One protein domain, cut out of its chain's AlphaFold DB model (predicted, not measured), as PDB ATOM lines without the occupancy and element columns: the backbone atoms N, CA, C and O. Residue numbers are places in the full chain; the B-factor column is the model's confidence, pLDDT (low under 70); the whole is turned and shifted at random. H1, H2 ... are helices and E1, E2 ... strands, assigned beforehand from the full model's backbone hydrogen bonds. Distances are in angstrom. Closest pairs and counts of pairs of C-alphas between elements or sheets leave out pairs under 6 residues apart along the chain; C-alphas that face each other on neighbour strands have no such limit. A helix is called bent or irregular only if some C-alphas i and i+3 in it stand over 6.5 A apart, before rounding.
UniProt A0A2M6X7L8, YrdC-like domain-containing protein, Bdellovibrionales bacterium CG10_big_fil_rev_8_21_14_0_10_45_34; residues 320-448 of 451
ATOM      1  N   ILE A 320     117.089  98.269 145.626       91.69
ATOM      2  CA  ILE A 320     118.434  98.835 145.501       91.69
ATOM      3  C   ILE A 320     118.856  98.765 144.034       91.69
ATOM      4  O   ILE A 320     118.815  97.700 143.423       91.69
ATOM      5  N   TYR A 321     119.287  99.887 143.461       92.19
ATOM      6  CA  TYR A 321     119.815  99.932 142.098       92.19
ATOM      7  C   TYR A 321     121.259 100.431 142.092       92.19
ATOM      8  O   TYR A 321     121.559 101.547 142.514       92.19
ATOM      9  N   PHE A 322     122.165  99.604 141.572       88.75
ATOM     10  CA  PHE A 322     123.574  99.950 141.421       88.75
ATOM     11  C   PHE A 322     123.806 100.752 140.136       88.75
ATOM     12  O   PHE A 322     124.378 100.256 139.167       88.75
ATOM     13  N   ASN A 323     123.352 102.007 140.114       86.88
ATOM     14  CA  ASN A 323     123.615 102.896 138.983       86.88
ATOM     15  C   ASN A 323     125.109 103.272 138.883       86.88
ATOM     16  O   ASN A 323     125.898 103.100 139.819       86.88
ATOM     17  N   LYS A 324     125.511 103.839 137.739       81.56
ATOM     18  CA  LYS A 324     126.912 104.207 137.466       81.56
ATOM     19  C   LYS A 324     127.496 105.187 138.493       81.56
ATOM     20  O   LYS A 324     128.678 105.080 138.829       81.56
ATOM     21  N   ALA A 325     126.701 106.143 138.973       79.50
ATOM     22  CA  ALA A 325     127.141 107.126 139.960       79.50
ATOM     23  C   ALA A 325     127.407 106.468 141.323       79.50
ATOM     24  O   ALA A 325     128.471 106.688 141.903       79.50
ATOM     25  N   THR A 326     126.502 105.597 141.776       80.88
ATOM     26  CA  THR A 326     126.633 104.792 142.997       80.88
ATOM     27  C   THR A 326     127.839 103.862 142.915       80.88
ATOM     28  O   THR A 326     128.649 103.811 143.836       80.88
ATOM     29  N   CYS A 327     128.042 103.171 141.790       82.50
ATOM     30  CA  CYS A 327     129.232 102.337 141.617       82.50
ATOM     31  C   CYS A 327     130.527 103.156 141.676       82.50
ATOM     32  O   CYS A 327     131.494 102.735 142.311       82.50
ATOM     33  N   SER A 328     130.537 104.342 141.064       81.88
ATOM     34  CA  SER A 328     131.707 105.224 141.054       81.88
ATOM     35  C   SER A 328     132.039 105.762 142.450       81.88
ATOM     36  O   SER A 328     133.206 105.746 142.837       81.88
ATOM     37  N   SER A 329     131.041 106.204 143.226       81.19
ATOM     38  CA  SER A 329     131.253 106.735 144.583       81.19
ATOM     39  C   SER A 329     131.756 105.674 145.566       81.19
ATOM     40  O   SER A 329     132.524 105.987 146.472       81.19
ATOM     41  N   LEU A 330     131.387 104.412 145.344       79.56
ATOM     42  CA  LEU A 330     131.821 103.261 146.141       79.56
ATOM     43  C   LEU A 330     133.144 102.639 145.652       79.56
ATOM     44  O   LEU A 330     133.638 101.665 146.232       79.56
ATOM     45  N   GLY A 331     133.736 103.188 144.585       77.94
ATOM     46  CA  GLY A 331     134.977 102.684 143.997       77.94
ATOM     47  C   GLY A 331     134.839 101.281 143.399       77.94
ATOM     48  O   GLY A 331     135.796 100.502 143.420       77.94
ATOM     49  N   LEU A 332     133.649 100.929 142.904       77.94
ATOM     50  CA  LEU A 332     133.375  99.662 142.233       77.94
ATOM     51  C   LEU A 332     133.755  99.796 140.750       77.94
ATOM     52  O   LEU A 332     133.112 100.526 140.000       77.94
ATOM     53  N   ASN A 333     134.820  99.106 140.329       67.56
ATOM     54  CA  ASN A 333     135.283  99.063 138.934       67.56
ATOM     55  C   ASN A 333     134.964  97.709 138.266       67.56
ATOM     56  O   ASN A 333     134.573  96.757 138.939       67.56
ATOM     57  N   GLU A 334     135.142  97.601 136.946       56.28
ATOM     58  CA  GLU A 334     134.757  96.405 136.174       56.28
ATOM     59  C   GLU A 334     135.467  95.105 136.601       56.28
ATOM     60  O   GLU A 334     134.894  94.028 136.431       56.28
ATOM     61  N   HIS A 335     136.669  95.182 137.190       49.16
ATOM     62  CA  HIS A 335     137.484  94.008 137.529       49.16
ATOM     63  C   HIS A 335     137.349  93.530 138.982       49.16
ATOM     64  O   HIS A 335     137.255  92.328 139.207       49.16
ATOM     65  N   SER A 336     137.327  94.430 139.973       56.50
ATOM     66  CA  SER A 336     137.205  94.074 141.401       56.50
ATOM     67  C   SER A 336     135.878  94.499 142.033       56.50
ATOM     68  O   SER A 336     135.555  94.080 143.145       56.50
ATOM     69  N   GLY A 337     135.081  95.308 141.331       66.06
ATOM     70  CA  GLY A 337     133.813  95.831 141.834       66.06
ATOM     71  C   GLY A 337     132.716  94.778 141.919       66.06
ATOM     72  O   GLY A 337     131.926  94.827 142.850       66.06
ATOM     73  N   LYS A 338     132.685  93.791 141.011       67.75
ATOM     74  CA  LYS A 338     131.597  92.799 140.987       67.75
ATOM     75  C   LYS A 338     131.544  91.918 142.234       67.75
ATOM     76  O   LYS A 338     130.451  91.643 142.706       67.75
ATOM     77  N   GLN A 339     132.694  91.508 142.771       72.50
ATOM     78  CA  GLN A 339     132.740  90.757 144.032       72.50
ATOM     79  C   GLN A 339     132.270  91.650 145.185       72.50
ATOM     80  O   GLN A 339     131.274  91.324 145.814       72.50
ATOM     81  N   ARG A 340     132.852  92.856 145.304       84.62
ATOM     82  CA  ARG A 340     132.486  93.863 146.319       84.62
ATOM     83  C   ARG A 340     131.014  94.295 146.301       84.62
ATOM     84  O   ARG A 340     130.544  94.846 147.294       84.62
ATOM     85  N   LEU A 341     130.287  94.096 145.195       85.06
ATOM     86  CA  LEU A 341     128.852  94.393 145.125       85.06
ATOM     87  C   LEU A 341     128.063  93.599 146.167       85.06
ATOM     88  O   LEU A 341     127.105  94.140 146.707       85.06
ATOM     89  N   ALA A 342     128.449  92.352 146.454       86.81
ATOM     90  CA  ALA A 342     127.742  91.530 147.427       86.81
ATOM     91  C   ALA A 342     127.871  92.106 148.844       86.81
ATOM     92  O   ALA A 342     126.866  92.228 149.544       86.81
ATOM     93  N   GLU A 343     129.079  92.501 149.261       89.81
ATOM     94  CA  GLU A 343     129.312  93.105 150.577       89.81
ATOM     95  C   GLU A 343     128.669  94.485 150.702       89.81
ATOM     96  O   GLU A 343     128.048  94.782 151.717       89.81
ATOM     97  N   VAL A 344     128.760  95.313 149.657       88.44
ATOM     98  CA  VAL A 344     128.083  96.616 149.631       88.44
ATOM     99  C   VAL A 344     126.568  96.437 149.729       88.44
ATOM    100  O   VAL A 344     125.902  97.172 150.456       88.44
ATOM    101  N   LEU A 345     126.009  95.467 148.998       88.00
ATOM    102  CA  LEU A 345     124.584  95.166 149.056       88.00
ATOM    103  C   LEU A 345     124.177  94.710 150.461       88.00
ATOM    104  O   LEU A 345     123.145  95.150 150.956       88.00
ATOM    105  N   LEU A 346     124.997  93.880 151.112       88.62
ATOM    106  CA  LEU A 346     124.767  93.448 152.489       88.62
ATOM    107  C   LEU A 346     124.713  94.645 153.442       88.62
ATOM    108  O   LEU A 346     123.730  94.795 154.159       88.62
ATOM    109  N   GLU A 347     125.723  95.516 153.402       88.31
ATOM    110  CA  GLU A 347     125.805  96.717 154.244       88.31
ATOM    111  C   GLU A 347     124.581  97.626 154.047       88.31
ATOM    112  O   GLU A 347     123.974  98.105 155.009       88.31
ATOM    113  N   LYS A 348     124.176  97.832 152.789       86.06
ATOM    114  CA  LYS A 348     123.003  98.638 152.442       86.06
ATOM    115  C   LYS A 348     121.705  98.013 152.934       86.06
ATOM    116  O   LYS A 348     120.882  98.730 153.494       86.06
ATOM    117  N   LEU A 349     121.519  96.706 152.764       87.25
ATOM    118  CA  LEU A 349     120.326  96.008 153.243       87.25
ATOM    119  C   LEU A 349     120.251  96.005 154.773       87.25
ATOM    120  O   LEU A 349     119.192  96.294 155.316       87.25
ATOM    121  N   GLU A 350     121.363  95.771 155.472       88.94
ATOM    122  CA  GLU A 350     121.416  95.837 156.940       88.94
ATOM    123  C   GLU A 350     121.123  97.242 157.478       88.94
ATOM    124  O   GLU A 350     120.510  97.385 158.535       88.94
ATOM    125  N   THR A 351     121.520  98.280 156.739       85.88
ATOM    126  CA  THR A 351     121.284  99.678 157.125       85.88
ATOM    127  C   THR A 351     119.860 100.135 156.816       85.88
ATOM    128  O   THR A 351     119.245 100.838 157.617       85.88
ATOM    129  N   LEU A 352     119.344  99.793 155.633       80.69
ATOM    130  CA  LEU A 352     118.117 100.380 155.096       80.69
ATOM    131  C   LEU A 352     116.876  99.501 155.298       80.69
ATOM    132  O   LEU A 352     115.762 100.007 155.185       80.69
ATOM    133  N   TYR A 353     117.044  98.208 155.590       85.56
ATOM    134  CA  TYR A 353     115.943  97.270 155.780       85.56
ATOM    135  C   TYR A 353     116.025  96.592 157.163       85.56
ATOM    136  O   TYR A 353     116.718  95.587 157.322       85.56
ATOM    137  N   PRO A 354     115.303  97.108 158.180       84.88
ATOM    138  CA  PRO A 354     115.377  96.605 159.558       84.88
ATOM    139  C   PRO A 354     115.103  95.101 159.711       84.88
ATOM    140  O   PRO A 354     115.755  94.431 160.513       84.88
ATOM    141  N   ASP A 355     114.195  94.549 158.900       85.38
ATOM    142  CA  ASP A 355     113.813  93.131 158.944       85.38
ATOM    143  C   ASP A 355     114.699  92.241 158.051       85.38
ATOM    144  O   ASP A 355     114.423  91.051 157.851       85.38
ATOM    145  N   PHE A 356     115.806  92.779 157.524       87.75
ATOM    146  CA  PHE A 356     116.679  92.062 156.598       87.75
ATOM    147  C   PHE A 356     117.218  90.750 157.173       87.75
ATOM    148  O   PHE A 356     117.286  89.757 156.453       87.75
ATOM    149  N   GLN A 357     117.546  90.683 158.468       86.25
ATOM    150  CA  GLN A 357     118.053  89.439 159.067       86.25
ATOM    151  C   GLN A 357     117.009  88.311 159.038       86.25
ATOM    152  O   GLN A 357     117.357  87.156 158.792       86.25
ATOM    153  N   GLN A 358     115.727  88.636 159.229       84.94
ATOM    154  CA  GLN A 358     114.639  87.669 159.085       84.94
ATOM    155  C   GLN A 358     114.462  87.269 157.615       84.94
ATOM    156  O   GLN A 358     114.388  86.078 157.306       84.94
ATOM    157  N   SER A 359     114.472  88.243 156.702       85.75
ATOM    158  CA  SER A 359     114.391  88.002 155.256       85.75
ATOM    159  C   SER A 359     115.511  87.087 154.741       85.75
ATOM    160  O   SER A 359     115.269  86.128 154.004       85.75
ATOM    161  N   LYS A 360     116.742  87.320 155.210       83.31
ATOM    162  CA  LYS A 360     117.939  86.525 154.909       83.31
ATOM    163  C   LYS A 360     117.786  85.064 155.337       83.31
ATOM    164  O   LYS A 360     118.219  84.166 154.616       83.31
ATOM    165  N   GLN A 361     117.134  84.802 156.472       81.19
ATOM    166  CA  GLN A 361     116.827  83.440 156.928       81.19
ATOM    167  C   GLN A 361     115.710  82.787 156.103       81.19
ATOM    168  O   GLN A 361     115.769  81.589 155.823       81.19
ATOM    169  N   GLN A 362     114.705  83.574 155.705       80.94
ATOM    170  CA  GLN A 362     113.541  83.116 154.940       80.94
ATOM    171  C   GLN A 362     113.785  83.004 153.430       80.94
ATOM    172  O   GLN A 362     112.957  82.417 152.736       80.94
ATOM    173  N   LYS A 363     114.949  83.457 152.946       70.06
ATOM    174  CA  LYS A 363     115.436  83.283 151.567       70.06
ATOM    175  C   LYS A 363     114.652  84.079 150.521       70.06
ATOM    176  O   LYS A 363     114.338  83.579 149.446       70.06
ATOM    177  N   ARG A 364     114.314  85.323 150.855       84.56
ATOM    178  CA  ARG A 364     113.375  86.165 150.098       84.56
ATOM    179  C   ARG A 364     114.046  87.369 149.432       84.56
ATOM    180  O   ARG A 364     113.485  88.458 149.398       84.56
ATOM    181  N   GLY A 365     115.255  87.188 148.904       90.38
ATOM    182  CA  GLY A 365     115.967  88.221 148.147       90.38
ATOM    183  C   GLY A 365     115.992  87.932 146.652       90.38
ATOM    184  O   GLY A 365     116.256  86.792 146.267       90.38
ATOM    185  N   LEU A 366     115.780  88.958 145.828       93.69
ATOM    186  CA  LEU A 366     115.876  88.878 144.370       93.69
ATOM    187  C   LEU A 366     117.031  89.742 143.849       93.69
ATOM    188  O   LEU A 366     117.099  90.938 144.123       93.69
ATOM    189  N   VAL A 367     117.915  89.163 143.041       92.62
ATOM    190  CA  VAL A 367     118.946  89.904 142.304       92.62
ATOM    191  C   VAL A 367     118.641  89.842 140.815       92.62
ATOM    192  O   VAL A 367     118.652  88.767 140.214       92.62
ATOM    193  N   LEU A 368     118.383  91.001 140.217       93.12
ATOM    194  CA  LEU A 368     118.160  91.158 138.786       93.12
ATOM    195  C   LEU A 368     119.473  91.524 138.091       93.12
ATOM    196  O   LEU A 368     120.136  92.496 138.462       93.12
ATOM    197  N   SER A 369     119.816  90.776 137.047       91.38
ATOM    198  CA  SER A 369     120.962  91.051 136.178       91.38
ATOM    199  C   SER A 369     120.530  91.062 134.722       91.38
ATOM    200  O   SER A 369     119.681  90.267 134.310       91.38
ATOM    201  N   LEU A 370     121.135  91.951 133.934       87.88
ATOM    202  CA  LEU A 370     120.902  91.991 132.494       87.88
ATOM    203  C   LEU A 370     121.380  90.696 131.825       87.88
ATOM    204  O   LEU A 370     120.656  90.109 131.028       87.88
ATOM    205  N   GLU A 371     122.577  90.242 132.182       86.69
ATOM    206  CA  GLU A 371     123.218  89.058 131.608       86.69
ATOM    207  C   GLU A 371     123.508  88.000 132.675       86.69
ATOM    208  O   GLU A 371     123.342  88.245 133.879       86.69
ATOM    209  N   LEU A 372     123.983  86.831 132.235       85.75
ATOM    210  CA  LEU A 372     124.418  85.768 133.129       85.75
ATOM    211  C   LEU A 372     125.541  86.219 134.062       85.75
ATOM    212  O   LEU A 372     126.538  86.823 133.668       85.75
ATOM    213  N   ILE A 373     125.392  85.826 135.315       83.88
ATOM    214  CA  ILE A 373     126.384  85.957 136.363       83.88
ATOM    215  C   ILE A 373     127.156  84.639 136.436       83.88
ATOM    216  O   ILE A 373     126.580  83.554 136.570       83.88
ATOM    217  N   GLU A 374     128.482  84.733 136.379       85.19
ATOM    218  CA  GLU A 374     129.373  83.582 136.517       85.19
ATOM    219  C   GLU A 374     129.139  82.847 137.850       85.19
ATOM    220  O   GLU A 374     128.911  83.469 138.891       85.19
ATOM    221  N   GLN A 375     129.226  81.511 137.839       88.25
ATOM    222  CA  GLN A 375     128.936  80.686 139.023       88.25
ATOM    223  C   GLN A 375     129.744  81.073 140.274       88.25
ATOM    224  O   GLN A 375     129.124  81.206 141.328       88.25
ATOM    225  N   PRO A 376     131.063  81.357 140.194       88.88
ATOM    226  CA  PRO A 376     131.823  81.795 141.367       88.88
ATOM    227  C   PRO A 376     131.269  83.079 141.996       88.88
ATOM    228  O   PRO A 376     131.265  83.235 143.215       88.88
ATOM    229  N   LEU A 377     130.755  83.997 141.173       85.94
ATOM    230  CA  LEU A 377     130.164  85.240 141.651       85.94
ATOM    231  C   LEU A 377     128.782  84.999 142.276       85.94
ATOM    232  O   LEU A 377     128.492  85.555 143.333       85.94
ATOM    233  N   LYS A 378     127.954  84.117 141.698       88.88
ATOM    234  CA  LYS A 378     126.682  83.699 142.317       88.88
ATOM    235  C   LYS A 378     126.892  83.041 143.677       88.88
ATOM    236  O   LYS A 378     126.158  83.335 144.618       88.88
ATOM    237  N   GLU A 379     127.871  82.146 143.783       89.94
ATOM    238  CA  GLU A 379     128.241  81.498 145.043       89.94
ATOM    239  C   GLU A 379     128.713  82.524 146.070       89.94
ATOM    240  O   GLU A 379     128.274  82.488 147.217       89.94
ATOM    241  N   HIS A 380     129.533  83.487 145.651       90.12
ATOM    242  CA  HIS A 380     129.980  84.568 146.517       90.12
ATOM    243  C   HIS A 380     128.811  85.408 147.058       90.12
ATOM    244  O   HIS A 380     128.681  85.563 148.271       90.12
ATOM    245  N   PHE A 381     127.895  85.850 146.193       90.38
ATOM    246  CA  PHE A 381     126.671  86.538 146.610       90.38
ATOM    247  C   PHE A 381     125.847  85.700 147.599       90.38
ATOM    248  O   PHE A 381     125.396  86.226 148.613       90.38
ATOM    249  N   LYS A 382     125.687  84.393 147.350       89.69
ATOM    250  CA  LYS A 382     124.965  83.490 148.263       89.69
ATOM    251  C   LYS A 382     125.665  83.327 149.615       89.69
ATOM    252  O   LYS A 382     125.001  83.225 150.643       89.69
ATOM    253  N   ASN A 383     126.995  83.324 149.632       89.75
ATOM    254  CA  ASN A 383     127.775  83.246 150.866       89.75
ATOM    255  C   ASN A 383     127.622  84.520 151.711       89.75
ATOM    256  O   ASN A 383     127.523  84.437 152.933       89.75
ATOM    257  N   VAL A 384     127.562  85.688 151.068       88.44
ATOM    258  CA  VAL A 384     127.448  86.989 151.744       88.44
ATOM    259  C   VAL A 384     126.003  87.273 152.182       88.44
ATOM    260  O   VAL A 384     125.742  87.608 153.343       88.44
ATOM    261  N   LEU A 385     125.041  87.100 151.275       86.56
ATOM    262  CA  LEU A 385     123.644  87.521 151.438       86.56
ATOM    263  C   LEU A 385     122.705  86.392 151.872       86.56
ATOM    264  O   LEU A 385     121.548  86.659 152.174       86.56
ATOM    265  N   GLY A 386     123.185  85.151 151.964       83.44
ATOM    266  CA  GLY A 386     122.346  83.982 152.222       83.44
ATOM    267  C   GLY A 386     121.686  83.451 150.946       83.44
ATOM    268  O   GLY A 386     122.125  83.727 149.832       83.44
ATOM    269  N   GLN A 387     120.631  82.643 151.077       79.50
ATOM    270  CA  GLN A 387     119.954  82.132 149.881       79.50
ATOM    271  C   GLN A 387     119.114  83.235 149.231       79.50
ATOM    272  O   GLN A 387     118.159  83.730 149.821       79.50
ATOM    273  N   ILE A 388     119.488  83.581 148.004       87.69
ATOM    274  CA  ILE A 388     118.848  84.582 147.151       87.69
ATOM    275  C   ILE A 388     118.543  83.966 145.785       87.69
ATOM    276  O   ILE A 388     119.228  83.028 145.352       87.69
ATOM    277  N   GLU A 389     117.536  84.504 145.105       90.62
ATOM    278  CA  GLU A 389     117.215  84.157 143.727       90.62
ATOM    279  C   GLU A 389     117.883  85.133 142.759       90.62
ATOM    280  O   GLU A 389     117.953  86.337 143.003       90.62
ATOM    281  N   PHE A 390     118.374  84.600 141.643       90.00
ATOM    282  CA  PHE A 390     118.888  85.400 140.542       90.00
ATOM    283  C   PHE A 390     117.904  85.342 139.386       90.00
ATOM    284  O   PHE A 390     117.597  84.255 138.895       90.00
ATOM    285  N   ARG A 391     117.470  86.509 138.914       92.12
ATOM    286  CA  ARG A 391     116.736  86.656 137.659       92.12
ATOM    287  C   ARG A 391     117.671  87.281 136.635       92.12
ATOM    288  O   ARG A 391     117.991  88.465 136.700       92.12
ATOM    289  N   GLU A 392     118.133  86.459 135.707       91.38
ATOM    290  CA  GLU A 392     119.034  86.857 134.627       91.38
ATOM    291  C   GLU A 392     118.206  87.003 133.357       91.38
ATOM    292  O   GLU A 392     117.585  86.038 132.911       91.38
ATOM    293  N   LEU A 393     118.131  88.219 132.817       88.88
ATOM    294  CA  LEU A 393     117.213  88.517 131.715       88.88
ATOM    295  C   LEU A 393     117.647  87.862 130.404       88.88
ATOM    296  O   LEU A 393     116.800  87.397 129.642       88.88
ATOM    297  N   TYR A 394     118.955  87.799 130.161       86.69
ATOM    298  CA  TYR A 394     119.512  87.253 128.934       86.69
ATOM    299  C   TYR A 394     120.709  86.346 129.211       86.69
ATOM    300  O   TYR A 394     121.523  86.604 130.096       86.69
ATOM    301  N   THR A 395     120.870  85.311 128.382       85.56
ATOM    302  CA  THR A 395     122.133  84.559 128.298       85.56
ATOM    303  C   THR A 395     123.278  85.486 127.877       85.56
ATOM    304  O   THR A 395     124.361  85.455 128.452       85.56
ATOM    305  N   GLN A 396     122.997  86.324 126.877       86.44
ATOM    306  CA  GLN A 396     123.834  87.402 126.361       86.44
ATOM    307  C   GLN A 396     122.892  88.506 125.873       86.44
ATOM    308  O   GLN A 396     121.919  88.203 125.177       86.44
ATOM    309  N   ALA A 397     123.147  89.759 126.245       85.81
ATOM    310  CA  ALA A 397     122.267  90.867 125.904       85.81
ATOM    311  C   ALA A 397     122.264  91.103 124.380       85.81
ATOM    312  O   ALA A 397     123.333  91.246 123.774       85.81
ATOM    313  N   PRO A 398     121.086  91.147 123.730       88.56
ATOM    314  CA  PRO A 398     121.000  91.505 122.320       88.56
ATOM    315  C   PRO A 398     121.333  92.990 122.111       88.56
ATOM    316  O   PRO A 398     121.430  93.770 123.056       88.56
ATOM    317  N   LYS A 399     121.501  93.411 120.852       88.19
ATOM    318  CA  LYS A 399     121.846  94.806 120.518       88.19
ATOM    319  C   LYS A 399     120.797  95.816 121.014       88.19
ATOM    320  O   LYS A 399     121.156  96.935 121.357       88.19
ATOM    321  N   ASP A 400     119.535  95.410 121.034       90.31
ATOM    322  CA  ASP A 400     118.337  96.163 121.419       90.31
ATOM    323  C   ASP A 400     117.795  95.746 122.799       90.31
ATOM    324  O   ASP A 400     116.600  95.864 123.078       90.31
ATOM    325  N   TRP A 401     118.667  95.244 123.682       93.44
ATOM    326  CA  TRP A 401     118.297  94.808 125.035       93.44
ATOM    327  C   TRP A 401     117.533  95.874 125.830       93.44
ATOM    328  O   TRP A 401     116.712  95.534 126.680       93.44
ATOM    329  N   ASP A 402     117.812  97.152 125.577       94.06
ATOM    330  CA  ASP A 402     117.193  98.300 126.227       94.06
ATOM    331  C   ASP A 402     115.746  98.496 125.762       94.06
ATOM    332  O   ASP A 402     114.888  98.817 126.579       94.06
ATOM    333  N   ALA A 403     115.435  98.227 124.493       93.56
ATOM    334  CA  ALA A 403     114.064  98.209 123.987       93.56
ATOM    335  C   ALA A 403     113.234  97.102 124.645       93.56
ATOM    336  O   ALA A 403     112.119  97.349 125.109       93.56
ATOM    337  N   GLU A 404     113.788  95.896 124.741       93.50
ATOM    338  CA  GLU A 404     113.118  94.760 125.379       93.50
ATOM    339  C   GLU A 404     113.000  94.929 126.903       93.50
ATOM    340  O   GLU A 404     111.960  94.619 127.500       93.50
ATOM    341  N   LEU A 405     114.022  95.502 127.548       94.94
ATOM    342  CA  LEU A 405     113.941  95.848 128.962       94.94
ATOM    343  C   LEU A 405     112.911  96.952 129.197       94.94
ATOM    344  O   LEU A 405     112.102  96.809 130.102       94.94
ATOM    345  N   ALA A 406     112.864  98.015 128.391       95.12
ATOM    346  CA  ALA A 406     111.872  99.081 128.551       95.12
ATOM    347  C   ALA A 406     110.429  98.545 128.519       95.12
ATOM    348  O   ALA A 406     109.617  98.929 129.364       95.12
ATOM    349  N   LYS A 407     110.131  97.593 127.620       94.69
ATOM    350  CA  LYS A 407     108.810  96.945 127.515       94.69
ATOM    351  C   LYS A 407     108.408  96.201 128.785       94.69
ATOM    352  O   LYS A 407     107.236  96.200 129.162       94.69
ATOM    353  N   SER A 408     109.373  95.544 129.424       93.69
ATOM    354  CA  SER A 408     109.139  94.613 130.531       93.69
ATOM    355  C   SER A 408     109.448  95.194 131.914       93.69
ATOM    356  O   SER A 408     108.939  94.671 132.903       93.69
ATOM    357  N   LEU A 409     110.205  96.292 132.003       95.06
ATOM    358  CA  LEU A 409     110.737  96.866 133.244       95.06
ATOM    359  C   LEU A 409     109.653  97.078 134.296       95.06
ATOM    360  O   LEU A 409     109.753  96.570 135.408       95.06
ATOM    361  N   PHE A 410     108.593  97.805 133.944       95.44
ATOM    362  CA  PHE A 410     107.511  98.089 134.883       95.44
ATOM    363  C   PHE A 410     106.691  96.848 135.247       95.44
ATOM    364  O   PHE A 410     106.199  96.774 136.369       95.44
ATOM    365  N   GLY A 411     106.599  95.858 134.354       94.50
ATOM    366  CA  GLY A 411     106.041  94.548 134.693       94.50
ATOM    367  C   GLY A 411     106.898  93.835 135.739       94.50
ATOM    368  O   GLY A 411     106.381  93.432 136.769       94.50
ATOM    369  N   ILE A 412     108.222  93.793 135.546       94.38
ATOM    370  CA  ILE A 412     109.168  93.189 136.499       94.38
ATOM    371  C   ILE A 412     109.062  93.846 137.881       94.38
ATOM    372  O   ILE A 412     109.036  93.141 138.889       94.38
ATOM    373  N   LEU A 413     108.997  95.181 137.941       94.44
ATOM    374  CA  LEU A 413     108.871  95.900 139.212       94.44
ATOM    375  C   LEU A 413     107.542  95.589 139.921       94.44
ATOM    376  O   LEU A 413     107.543  95.385 141.131       94.44
ATOM    377  N   ARG A 414     106.430  95.509 139.179       93.19
ATOM    378  CA  ARG A 414     105.108  95.165 139.730       93.19
ATOM    379  C   ARG A 414     105.015  93.700 140.161       93.19
ATOM    380  O   ARG A 414     104.513  93.411 141.243       93.19
ATOM    381  N   ASP A 415     105.560  92.776 139.372       92.69
ATOM    382  CA  ASP A 415     105.658  91.359 139.742       92.69
ATOM    383  C   ASP A 415     106.426  91.204 141.061       92.69
ATOM    384  O   ASP A 415     106.031  90.436 141.937       92.69
ATOM    385  N   PHE A 416     107.512  91.966 141.235       92.69
ATOM    386  CA  PHE A 416     108.274  91.988 142.478       92.69
ATOM    387  C   PHE A 416     107.428  92.475 143.671       92.69
ATOM    388  O   PHE A 416     107.446  91.835 144.729       92.69
ATOM    389  N   GLU A 417     106.632  93.536 143.508       88.88
ATOM    390  CA  GLU A 417     105.720  94.015 144.559       88.88
ATOM    391  C   GLU A 417     104.744  92.930 145.027       88.88
ATOM    392  O   GLU A 417     104.523  92.788 146.229       88.88
ATOM    393  N   HIS A 418     104.234  92.109 144.106       89.56
ATOM    394  CA  HIS A 418     103.281  91.036 144.409       89.56
ATOM    395  C   HIS A 418     103.917  89.676 144.731       89.56
ATOM    396  O   HIS A 418     103.212  88.752 145.130       89.56
ATOM    397  N   SER A 419     105.234  89.540 144.572       91.06
ATOM    398  CA  SER A 419     105.964  88.301 144.866       91.06
ATOM    399  C   SER A 419     106.137  88.038 146.369       91.06
ATOM    400  O   SER A 419     105.875  88.902 147.205       91.06
ATOM    401  N   ASP A 420     106.680  86.871 146.716       90.56
ATOM    402  CA  ASP A 420     107.105  86.547 148.085       90.56
ATOM    403  C   ASP A 420     108.515  87.070 148.427       90.56
ATOM    404  O   ASP A 420     109.017  86.809 149.521       90.56
ATOM    405  N   PHE A 421     109.182  87.792 147.514       92.50
ATOM    406  CA  PHE A 421     110.457  88.446 147.816       92.50
ATOM    407  C   PHE A 421     110.228  89.670 148.702       92.50
ATOM    408  O   PHE A 421     109.280  90.425 148.491       92.50
ATOM    409  N   ASP A 422     111.127  89.891 149.653       91.50
ATOM    410  CA  ASP A 422     111.090  91.028 150.567       91.50
ATOM    411  C   ASP A 422     111.913  92.210 150.036       91.50
ATOM    412  O   ASP A 422     111.614  93.353 150.358       91.50
ATOM    413  N   TRP A 423     112.949  91.958 149.226       92.38
ATOM    414  CA  TRP A 423     113.809  92.993 148.642       92.38
ATOM    415  C   TRP A 423     114.324  92.594 147.256       92.38
ATOM    416  O   TRP A 423     114.456  91.407 146.940       92.38
ATOM    417  N   MET A 424     114.647  93.597 146.438       94.50
ATOM    418  CA  MET A 424     115.262  93.425 145.125       94.50
ATOM    419  C   MET A 424     116.511  94.293 144.981       94.50
ATOM    420  O   MET A 424     116.520  95.461 145.365       94.50
ATOM    421  N   ALA A 425     117.554  93.731 144.378       93.31
ATOM    422  CA  ALA A 425     118.717  94.470 143.915       93.31
ATOM    423  C   ALA A 425     118.847  94.355 142.395       93.31
ATOM    424  O   ALA A 425     118.801  93.254 141.851       93.31
ATOM    425  N   ILE A 426     119.040  95.477 141.709       93.44
ATOM    426  CA  ILE A 426     119.298  95.518 140.270       93.44
ATOM    427  C   ILE A 426     120.771  95.858 140.058       93.44
ATOM    428  O   ILE A 426     121.252  96.905 140.505       93.44
ATOM    429  N   LEU A 427     121.486  94.951 139.392       90.50
ATOM    430  CA  LEU A 427     122.896  95.131 139.057       90.50
ATOM    431  C   LEU A 427     123.091  96.232 137.995       90.50
ATOM    432  O   LEU A 427     122.141  96.572 137.284       90.50
ATOM    433  N   PRO A 428     124.310  96.795 137.872       88.38
ATOM    434  CA  PRO A 428     124.569  97.890 136.945       88.38
ATOM    435  C   PRO A 428     124.194  97.548 135.504       88.38
ATOM    436  O   PRO A 428     124.528  96.471 135.005       88.38
ATOM    437  N   LEU A 429     123.547  98.496 134.825       89.38
ATOM    438  CA  LEU A 429     123.191  98.384 133.414       89.38
ATOM    439  C   LEU A 429     124.202  99.139 132.532       89.38
ATOM    440  O   LEU A 429     124.695 100.197 132.935       89.38
ATOM    441  N   PRO A 430     124.504  98.648 131.315       88.00
ATOM    442  CA  PRO A 430     125.228  99.430 130.320       88.00
ATOM    443  C   PRO A 430     124.432 100.687 129.950       88.00
ATOM    444  O   PRO A 430     123.251 100.596 129.632       88.00
ATOM    445  N   ILE A 431     125.072 101.860 129.952       87.38
ATOM    446  CA  ILE A 431     124.432 103.130 129.571       87.38
ATOM    447  C   ILE A 431     125.128 103.689 128.335       87.38
ATOM    448  O   ILE A 431     126.332 103.954 128.369       87.38
ATOM    449  N   GLY A 432     124.373 103.890 127.255       82.75
ATOM    450  CA  GLY A 432     124.927 104.392 125.992       82.75
ATOM    451  C   GLY A 432     123.904 104.885 124.970       82.75
ATOM    452  O   GLY A 432     124.243 105.728 124.145       82.75
ATOM    453  N   SER A 433     122.661 104.413 125.034       88.06
ATOM    454  CA  SER A 433     121.546 104.895 124.210       88.06
ATOM    455  C   SER A 433     120.626 105.835 124.998       88.06
ATOM    456  O   SER A 433     120.554 105.760 126.231       88.06
ATOM    457  N   SER A 434     119.831 106.646 124.297       87.56
ATOM    458  CA  SER A 434     118.774 107.464 124.913       87.56
ATOM    459  C   SER A 434     117.773 106.634 125.732       87.56
ATOM    460  O   SER A 434     117.331 107.073 126.794       87.56
ATOM    461  N   LEU A 435     117.471 105.404 125.303       91.44
ATOM    462  CA  LEU A 435     116.552 104.525 126.024       91.44
ATOM    463  C   LEU A 435     117.178 103.931 127.294       91.44
ATOM    464  O   LEU A 435     116.530 103.918 128.338       91.44
ATOM    465  N   SER A 436     118.453 103.530 127.253       92.81
ATOM    466  CA  SER A 436     119.183 103.090 128.453       92.81
ATOM    467  C   SER A 436     119.290 104.205 129.505       92.81
ATOM    468  O   SER A 436     119.140 103.940 130.694       92.81
ATOM    469  N   ILE A 437     119.434 105.469 129.077       92.06
ATOM    470  CA  ILE A 437     119.386 106.647 129.963       92.06
ATOM    471  C   ILE A 437     117.992 106.808 130.586       92.06
ATOM    472  O   ILE A 437     117.866 107.136 131.766       92.06
ATOM    473  N   ALA A 438     116.925 106.569 129.817       93.19
ATOM    474  CA  ALA A 438     115.568 106.606 130.349       93.19
ATOM    475  C   ALA A 438     115.335 105.503 131.393       93.19
ATOM    476  O   ALA A 438     114.790 105.799 132.456       93.19
ATOM    477  N   ILE A 439     115.789 104.273 131.129       94.62
ATOM    478  CA  ILE A 439     115.721 103.144 132.072       94.62
ATOM    479  C   ILE A 439     116.466 103.478 133.365       94.62
ATOM    480  O   ILE A 439     115.885 103.374 134.445       94.62
ATOM    481  N   ASP A 440     117.711 103.947 133.263       92.94
ATOM    482  CA  ASP A 440     118.524 104.349 134.414       92.94
ATOM    483  C   ASP A 440     117.847 105.446 135.244       92.94
ATOM    484  O   ASP A 440     117.803 105.367 136.475       92.94
ATOM    485  N   ASN A 441     117.220 106.424 134.579       91.75
ATOM    486  CA  ASN A 441     116.440 107.461 135.246       91.75
ATOM    487  C   ASN A 441     115.246 106.886 136.020       91.75
ATOM    488  O   ASN A 441     114.965 107.344 137.129       91.75
ATOM    489  N   ARG A 442     114.529 105.904 135.452       93.12
ATOM    490  CA  ARG A 442     113.392 105.254 136.125       93.12
ATOM    491  C   ARG A 442     113.844 104.431 137.316       93.12
ATOM    492  O   ARG A 442     113.272 104.592 138.387       93.12
ATOM    493  N   LEU A 443     114.879 103.615 137.149       93.31
ATOM    494  CA  LEU A 443     115.398 102.771 138.219       93.31
ATOM    495  C   LEU A 443     115.979 103.590 139.369       93.31
ATOM    496  O   LEU A 443     115.682 103.295 140.519       93.31
ATOM    497  N   THR A 444     116.708 104.669 139.072       91.06
ATOM    498  CA  THR A 444     117.244 105.578 140.099       91.06
ATOM    499  C   THR A 444     116.131 106.250 140.911       91.06
ATOM    500  O   THR A 444     116.251 106.396 142.125       91.06
ATOM    501  N   LYS A 445     115.023 106.638 140.267       89.94
ATOM    502  CA  LYS A 445     113.848 107.189 140.969       89.94
ATOM    503  C   LYS A 445     113.082 106.121 141.745       89.94
ATOM    504  O   LYS A 445     112.634 106.381 142.860       89.94
ATOM    505  N   ALA A 446     112.971 104.917 141.187       89.94
ATOM    506  CA  ALA A 446     112.305 103.792 141.831       89.94
ATOM    507  C   ALA A 446     113.048 103.342 143.101       89.94
ATOM    508  O   ALA A 446     112.416 103.009 144.102       89.94
ATOM    509  N   SER A 447     114.384 103.395 143.092       89.00
ATOM    510  CA  SER A 447     115.229 103.091 144.249       89.00
ATOM    511  C   SER A 447     115.408 104.271 145.211       89.00
ATOM    512  O   SER A 447     116.156 104.148 146.171       89.00
ATOM    513  N   TRP A 448     114.740 105.417 145.009       82.94
ATOM    514  CA  TRP A 448     114.957 106.628 145.821       82.94
ATOM    515  C   TRP A 448     114.728 106.417 147.325       82.94
ATOM    516  O   TRP A 448     115.404 107.035 148.144       82.94
TER     517      TRP A 448
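Overview. This is residues 320 to 448 of the 451 residues of the protein "YrdC-like domain-containing protein" of Bdellovibrionales bacterium CG10_big_fil_rev_8_21_14_0_10_45_34 (UniProt A0A2M6X7L8). A small three-stranded parallel sheet, E2, E1 and E3, forms the core, with H2 and H4 side by side to one side of it and H5 to the other. H6 lies beside H5 beyond the E3 edge, H3 sits near the end where the strands begin, and H1 is an outlying short helix near the first residue of H2. The printed part has 129 residues, with six named helices and three named strands in the order H1 H2 H3 E1 H4 E2 H5 E3 H6; the class is mostly helix. The whole is compact, with a radius of gyration of the C-alphas of 14.2 A, and rounded, spanning 39 by 35 by 28 A.

Arrangement. Inner strand E1, residues 365 to 369, is parallel to edge strand E2, residues 388 to 392, at 22 degrees, with N 367 and O 389 2.8 A apart, within hydrogen-bond range. E1 is parallel to edge strand E3, residues 423 to 426, at 14 degrees, with N 368 and O 425 at 2.8 A. Residues 320 to 321 pair parallel with 425 to 426 of E3. H4, residues 375 to 385, is on the sheet but only grazes it with residues 378 to 385; E1, H4 and E2 form a strand-helix-strand unit, two parallel neighbour strands with a helix between, its crossover right-handed. H5, residues 401 to 418, only grazes the sheet with residues 412 to 417; E2, H5 and E3 form a split unit, with E1 between the strands, also right-handed. H5 is irregular, C-alphas 407 and 410 being 7.6 A apart, with a kink of 47 degrees near residue 408. H2, residues 337 to 352, touches H4 at a shallow tilt of 21 degrees, the same way; their closest C-alphas, Ala 342 and Phe 381, are 5.2 A apart. H6, residues 434 to 446, touches H5 with residues 435 to 439 alone, at a shallow tilt of 16 degrees, the same way; the closest C-alphas, Asp 402 and Ser 436, are 5.6 A apart. H3, residues 356 to 362, only grazes the sheet. H1, residues 324 to 329, is close to H2 but not clearly touching, Cys 327 and Gly 337 having the closest C-alphas at 8.0 A. Every O i to N i+4 pair is within hydrogen-bond range in H1, H3, H4 and H6, against 10 of 12 in H2 and 12 of 14 in H5.

Along the chain. H1 begins at C-alpha 324 (126.912, 104.207, 137.466), and H6 ends at C-alpha 446 (112.305, 103.792, 141.831). H5 measures 24.8 A, H2 21.0 A, H6 18.5 A, H4 15.1 A and E1 13.3 A.

Size, cuts and confidence. The C-alphas farthest apart, Gln 361 and Ser 434, are 40.1 A apart. The printed part has no cut, and no link is long. Residues 333 to 338 have pLDDT under 70.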